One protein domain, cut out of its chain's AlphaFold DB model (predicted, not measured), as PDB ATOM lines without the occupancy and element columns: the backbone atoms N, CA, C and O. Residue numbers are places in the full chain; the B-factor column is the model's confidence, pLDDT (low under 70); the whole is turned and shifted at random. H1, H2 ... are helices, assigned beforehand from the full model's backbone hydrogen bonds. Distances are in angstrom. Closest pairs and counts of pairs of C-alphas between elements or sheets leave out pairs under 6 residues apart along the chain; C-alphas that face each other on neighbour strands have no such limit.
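Overview. This is residues 3 to 50 of the 70 residues of an uncharacterized protein of uncultured Eubacterium sp (UniProt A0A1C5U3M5). Four short helices form a small cluster: H1, H3 and H4 run roughly along one axis from the corners of a triangle, and H2 crosses near the end of H4 and the beginning of H3. The printed part has 48 residues with four named helices, H1 to H4 in chain order, and no named strand; its class is all helix. It is compact, with a radius of gyration of the C-alphas of 9.7 A and spans of 24 by 17 by 16 A.

Along the chain. H1, residues 4 to 13, begins at C-alpha (180.456, 247.838, 186.802) and is 14.4 A long. H2 is residues 18 to 25, 10.4 A, and H3 residues 29 to 34, 8.8 A. H4, residues 41 to 50, 14.1 A, ends at C-alpha (189.810, 248.592, 198.928).

Arrangement. H1 touches H3 at a shallow tilt of 24 degrees, opposite ways; their closest C-alphas, of Leu 4 and Leu 32, are 6.5 A apart. H2 and H3 only just touch, with 3 pairs of C-alphas within 8 A, the closest Glu 18 and Lys 29 at 6.1 A, about perpendicular at 82 degrees. H2 touches H4, closest C-alphas Thr 25 and Ile 47 at 6.1 A, at a steep tilt of 69 degrees, only just short of perpendicular, opposite ways. H1 and H4 are apart. In each helix every O i to N i+4 pair is within hydrogen-bond range.

Size, cuts and confidence. The farthest C-alphas, of Asn 15 and Ala 41, are 24.7 A apart. The printed part has no cut and no long link; residues 36 to 37 have pLDDT under 70.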
ATOM      1  N   ASN A   3     183.629 249.022 183.686       85.00
ATOM      2  CA  ASN A   3     182.674 247.925 183.673       85.00
ATOM      3  C   ASN A   3     182.238 247.602 185.111       85.00
ATOM      4  O   ASN A   3     182.949 246.940 185.868       85.00
ATOM      5  N   LEU A   4     181.042 248.073 185.478       86.62
ATOM      6  CA  LEU A   4     180.456 247.838 186.802       86.62
ATOM      7  C   LEU A   4     180.081 246.369 187.035       86.62
ATOM      8  O   LEU A   4     180.167 245.904 188.168       86.62
ATOM      9  N   GLN A   5     179.719 245.630 185.982       86.69
ATOM     10  CA  GLN A   5     179.427 244.200 186.097       86.69
ATOM     11  C   GLN A   5     180.676 243.428 186.521       86.69
ATOM     12  O   GLN A   5     180.614 242.615 187.434       86.69
ATOM     13  N   LYS A   6     181.844 243.773 185.967       89.38
ATOM     14  CA  LYS A   6     183.118 243.150 186.343       89.38
ATOM     15  C   LYS A   6     183.485 243.379 187.815       89.38
ATOM     16  O   LYS A   6     184.141 242.532 188.415       89.38
ATOM     17  N   ILE A   7     183.063 244.501 188.406       90.38
ATOM     18  CA  ILE A   7     183.209 244.741 189.850       90.38
ATOM     19  C   ILE A   7     182.296 243.787 190.628       90.38
ATOM     20  O   ILE A   7     182.757 243.145 191.565       90.38
ATOM     21  N   ILE A   8     181.026 243.660 190.234       89.94
ATOM     22  CA  ILE A   8     180.059 242.766 190.890       89.94
ATOM     23  C   ILE A   8     180.541 241.314 190.835       89.94
ATOM     24  O   ILE A   8     180.636 240.670 191.881       89.94
ATOM     25  N   ASP A   9     180.937 240.844 189.652       91.12
ATOM     26  CA  ASP A   9     181.440 239.485 189.439       91.12
ATOM     27  C   ASP A   9     182.674 239.209 190.306       91.12
ATOM     28  O   ASP A   9     182.796 238.138 190.896       91.12
ATOM     29  N   TYR A  10     183.576 240.187 190.442       93.12
ATOM     30  CA  TYR A  10     184.741 240.068 191.319       93.12
ATOM     31  C   TYR A  10     184.333 239.900 192.787       93.12
ATOM     32  O   TYR A  10     184.847 239.022 193.478       93.12
ATOM     33  N   LEU A  11     183.384 240.703 193.276       92.69
ATOM     34  CA  LEU A  11     182.902 240.577 194.654       92.69
ATOM     35  C   LEU A  11     182.290 239.191 194.908       92.69
ATOM     36  O   LEU A  11     182.489 238.629 195.982       92.69
ATOM     37  N   GLU A  12     181.563 238.637 193.938       92.69
ATOM     38  CA  GLU A  12     180.975 237.295 194.029       92.69
ATOM     39  C   GLU A  12     182.040 236.191 193.983       92.69
ATOM     40  O   GLU A  12     182.062 235.332 194.863       92.69
ATOM     41  N   GLN A  13     182.974 236.247 193.030       95.19
ATOM     42  CA  GLN A  13     184.064 235.270 192.882       95.19
ATOM     43  C   GLN A  13     184.968 235.195 194.118       95.19
ATOM     44  O   GLN A  13     185.481 234.126 194.451       95.19
ATOM     45  N   HIS A  14     185.151 236.318 194.813       94.19
ATOM     46  CA  HIS A  14     185.967 236.409 196.021       94.19
ATOM     47  C   HIS A  14     185.162 236.253 197.323       94.19
ATOM     48  O   HIS A  14     185.723 236.434 198.403       94.19
ATOM     49  N   ASN A  15     183.871 235.901 197.249       94.25
ATOM     50  CA  ASN A  15     182.969 235.769 198.402       94.25
ATOM     51  C   ASN A  15     182.941 237.014 199.310       94.25
ATOM     52  O   ASN A  15     182.774 236.917 200.528       94.25
ATOM     53  N   ILE A  16     183.098 238.203 198.725       92.38
ATOM     54  CA  ILE A  16     183.014 239.469 199.450       92.38
ATOM     55  C   ILE A  16     181.534 239.792 199.653       92.38
ATOM     56  O   ILE A  16     180.778 240.042 198.702       92.38
ATOM     57  N   SER A  17     181.116 239.772 200.917       90.88
ATOM     58  CA  SER A  17     179.743 240.093 201.300       90.88
ATOM     59  C   SER A  17     179.407 241.559 201.000       90.88
ATOM     60  O   SER A  17     180.289 242.418 200.926       90.88
ATOM     61  N   GLU A  18     178.117 241.859 200.822       88.38
ATOM     62  CA  GLU A  18     177.669 243.247 200.656       88.38
ATOM     63  C   GLU A  18     177.994 244.100 201.886       88.38
ATOM     64  O   GLU A  18     178.454 245.226 201.733       88.38
ATOM     65  N   GLU A  19     177.845 243.545 203.089       92.44
ATOM     66  CA  GLU A  19     178.187 244.222 204.341       92.44
ATOM     67  C   GLU A  19     179.673 244.596 204.392       92.44
ATOM     68  O   GLU A  19     180.014 245.755 204.622       92.44
ATOM     69  N   THR A  20     180.569 243.646 204.108       91.62
ATOM     70  CA  THR A  20     182.019 243.892 204.082       91.62
ATOM     71  C   THR A  20     182.384 244.965 203.058       91.62
ATOM     72  O   THR A  20     183.191 245.855 203.341       91.62
ATOM     73  N   PHE A  21     181.774 244.905 201.873       91.56
ATOM     74  CA  PHE A  21     181.993 245.887 200.818       91.56
ATOM     75  C   PHE A  21     181.504 247.285 201.227       91.56
ATOM     76  O   PHE A  21     182.248 248.256 201.086       91.56
ATOM     77  N   MET A  22     180.302 247.382 201.804       92.50
ATOM     78  CA  MET A  22     179.725 248.630 202.311       92.50
ATOM     79  C   MET A  22     180.557 249.249 203.427       92.50
ATOM     80  O   MET A  22     180.807 250.448 203.392       92.50
ATOM     81  N   ILE A  23     181.013 248.455 204.398       92.00
ATOM     82  CA  ILE A  23     181.853 248.945 205.501       92.00
ATOM     83  C   ILE A  23     183.160 249.537 204.965       92.00
ATOM     84  O   ILE A  23     183.629 250.553 205.468       92.00
ATOM     85  N   SER A  24     183.737 248.914 203.937       90.25
ATOM     86  CA  SER A  24     185.058 249.294 203.430       90.25
ATOM     87  C   SER A  24     185.020 250.464 202.445       90.25
ATOM     88  O   SER A  24     185.968 251.238 202.379       90.25
ATOM     89  N   THR A  25     183.936 250.597 201.676       89.62
ATOM     90  CA  THR A  25     183.832 251.592 200.591       89.62
ATOM     91  C   THR A  25     182.785 252.675 200.835       89.62
ATOM     92  O   THR A  25     182.794 253.691 200.150       89.62
ATOM     93  N   GLY A  26     181.849 252.464 201.764       90.12
ATOM     94  CA  GLY A  26     180.645 253.287 201.910       90.12
ATOM     95  C   GLY A  26     179.580 253.040 200.833       90.12
ATOM     96  O   GLY A  26     178.533 253.688 200.851       90.12
ATOM     97  N   LEU A  27     179.805 252.105 199.902       88.12
ATOM     98  CA  LEU A  27     178.940 251.850 198.749       88.12
ATOM     99  C   LEU A  27     178.225 250.504 198.874       88.12
ATOM    100  O   LEU A  27     178.821 249.505 199.263       88.12
ATOM    101  N   SER A  28     176.948 250.451 198.487       85.50
ATOM    102  CA  SER A  28     176.197 249.187 198.417       85.50
ATOM    103  C   SER A  28     176.338 248.518 197.049       85.50
ATOM    104  O   SER A  28     176.468 249.207 196.029       85.50
ATOM    105  N   LYS A  29     176.231 247.181 196.990       79.62
ATOM    106  CA  LYS A  29     176.195 246.459 195.704       79.62
ATOM    107  C   LYS A  29     174.998 246.918 194.872       79.62
ATOM    108  O   LYS A  29     175.113 247.120 193.663       79.62
ATOM    109  N   SER A  30     173.867 247.181 195.527       80.69
ATOM    110  CA  SER A  30     172.675 247.721 194.865       80.69
ATOM    111  C   SER A  30     172.918 249.089 194.201       80.69
ATOM    112  O   SER A  30     172.360 249.362 193.136       80.69
ATOM    113  N   SER A  31     173.780 249.932 194.786       79.94
ATOM    114  CA  SER A  31     174.167 251.228 194.219       79.94
ATOM    115  C   SER A  31     174.965 251.050 192.928       79.94
ATOM    116  O   SER A  31     174.707 251.768 191.965       79.94
ATOM    117  N   LEU A  32     175.863 250.060 192.868       80.94
ATOM    118  CA  LEU A  32     176.639 249.747 191.660       80.94
ATOM    119  C   LEU A  32     175.736 249.303 190.503       80.94
ATOM    120  O   LEU A  32     175.884 249.793 189.386       80.94
ATOM    121  N   ILE A  33     174.750 248.445 190.775       78.06
ATOM    122  CA  ILE A  33     173.776 247.991 189.767       78.06
ATOM    123  C   ILE A  33     172.946 249.174 189.245       78.06
ATOM    124  O   ILE A  33     172.717 249.312 188.042       78.06
ATOM    125  N   LYS A  34     172.502 250.060 190.146       76.50
ATOM    126  CA  LYS A  34     171.677 251.229 189.798       76.50
ATOM    127  C   LYS A  34     172.453 252.324 189.072       76.50
ATOM    128  O   LYS A  34     171.842 253.065 188.305       76.50
ATOM    129  N   ALA A  35     173.765 252.421 189.281       72.88
ATOM    130  CA  ALA A  35     174.585 253.498 188.739       72.88
ATOM    131  C   ALA A  35     174.647 253.518 187.200       72.88
ATOM    132  O   ALA A  35     175.041 254.545 186.656       72.88
ATOM    133  N   LYS A  36     174.258 252.445 186.483       66.56
ATOM    134  CA  LYS A  36     174.213 252.379 184.999       66.56
ATOM    135  C   LYS A  36     175.446 253.006 184.304       66.56
ATOM    136  O   LYS A  36     175.317 253.663 183.279       66.56
ATOM    137  N   GLY A  37     176.638 252.834 184.879       63.03
ATOM    138  CA  GLY A  37     177.896 253.382 184.349       63.03
ATOM    139  C   GLY A  37     178.321 254.760 184.882       63.03
ATOM    140  O   GLY A  37     179.359 255.257 184.464       63.03
ATOM    141  N   SER A  38     177.583 255.369 185.817       72.25
ATOM    142  CA  SER A  38     177.870 256.699 186.394       72.25
ATOM    143  C   SER A  38     178.516 256.653 187.786       72.25
ATOM    144  O   SER A  38     178.125 257.375 188.700       72.25
ATOM    145  N   LEU A  39     179.514 255.789 187.972       84.62
ATOM    146  CA  LEU A  39     180.309 255.811 189.199       84.62
ATOM    147  C   LEU A  39     181.250 257.024 189.180       84.62
ATOM    148  O   LEU A  39     181.902 257.273 188.161       84.62
ATOM    149  N   SER A  40     181.331 257.774 190.282       87.25
ATOM    150  CA  SER A  40     182.298 258.867 190.375       87.25
ATOM    151  C   SER A  40     183.732 258.321 190.324       87.25
ATOM    152  O   SER A  40     183.990 257.163 190.664       87.25
ATOM    153  N   ALA A  41     184.684 259.148 189.882       87.94
ATOM    154  CA  ALA A  41     186.089 258.743 189.841       87.94
ATOM    155  C   ALA A  41     186.625 258.407 191.245       87.94
ATOM    156  O   ALA A  41     187.366 257.437 191.397       87.94
ATOM    157  N   ASP A  42     186.200 259.155 192.264       90.31
ATOM    158  CA  ASP A  42     186.618 258.949 193.652       90.31
ATOM    159  C   ASP A  42     186.056 257.645 194.227       90.31
ATOM    160  O   ASP A  42     186.795 256.865 194.834       90.31
ATOM    161  N   ASP A  43     184.779 257.349 193.964       89.75
ATOM    162  CA  ASP A  43     184.161 256.073 194.342       89.75
ATOM    163  C   ASP A  43     184.876 254.904 193.658       89.75
ATOM    164  O   ASP A  43     185.187 253.892 194.286       89.75
ATOM    165  N   TYR A  44     185.201 255.047 192.369       90.38
ATOM    166  CA  TYR A  44     185.924 254.022 191.620       90.38
ATOM    167  C   TYR A  44     187.321 253.755 192.187       90.38
ATOM    168  O   TYR A  44     187.712 252.597 192.370       90.38
ATOM    169  N   LEU A  45     188.076 254.811 192.491       92.06
ATOM    170  CA  LEU A  45     189.404 254.693 193.090       92.06
ATOM    171  C   LEU A  45     189.334 254.092 194.498       92.06
ATOM    172  O   LEU A  45     190.163 253.245 194.835       92.06
ATOM    173  N   THR A  46     188.315 254.450 195.281       93.38
ATOM    174  CA  THR A  46     188.056 253.874 196.609       93.38
ATOM    175  C   THR A  46     187.797 252.372 196.522       93.38
ATOM    176  O   THR A  46     188.396 251.600 197.276       93.38
ATOM    177  N   ILE A  47     186.978 251.927 195.563       92.50
ATOM    178  CA  ILE A  47     186.745 250.499 195.301       92.50
ATOM    179  C   ILE A  47     188.057 249.804 194.930       92.50
ATOM    180  O   ILE A  47     188.397 248.786 195.529       92.50
ATOM    181  N   CYS A  48     188.816 250.350 193.977       93.44
ATOM    182  CA  CYS A  48     190.060 249.727 193.521       93.44
ATOM    183  C   CYS A  48     191.083 249.594 194.657       93.44
ATOM    184  O   CYS A  48     191.672 248.529 194.836       93.44
ATOM    185  N   SER A  49     191.241 250.647 195.465       94.06
ATOM    186  CA  SER A  49     192.125 250.643 196.632       94.06
ATOM    187  C   SER A  49     191.681 249.625 197.681       94.06
ATOM    188  O   SER A  49     192.515 248.903 198.219       94.06
ATOM    189  N   THR A  50     190.378 249.539 197.956       92.81
ATOM    190  CA  THR A  50     189.810 248.592 198.928       92.81
ATOM    191  C   THR A  50     190.025 247.144 198.505       92.81
ATOM    192  O   THR A  50     190.352 246.294 199.329       92.81
TER     193      THR A  50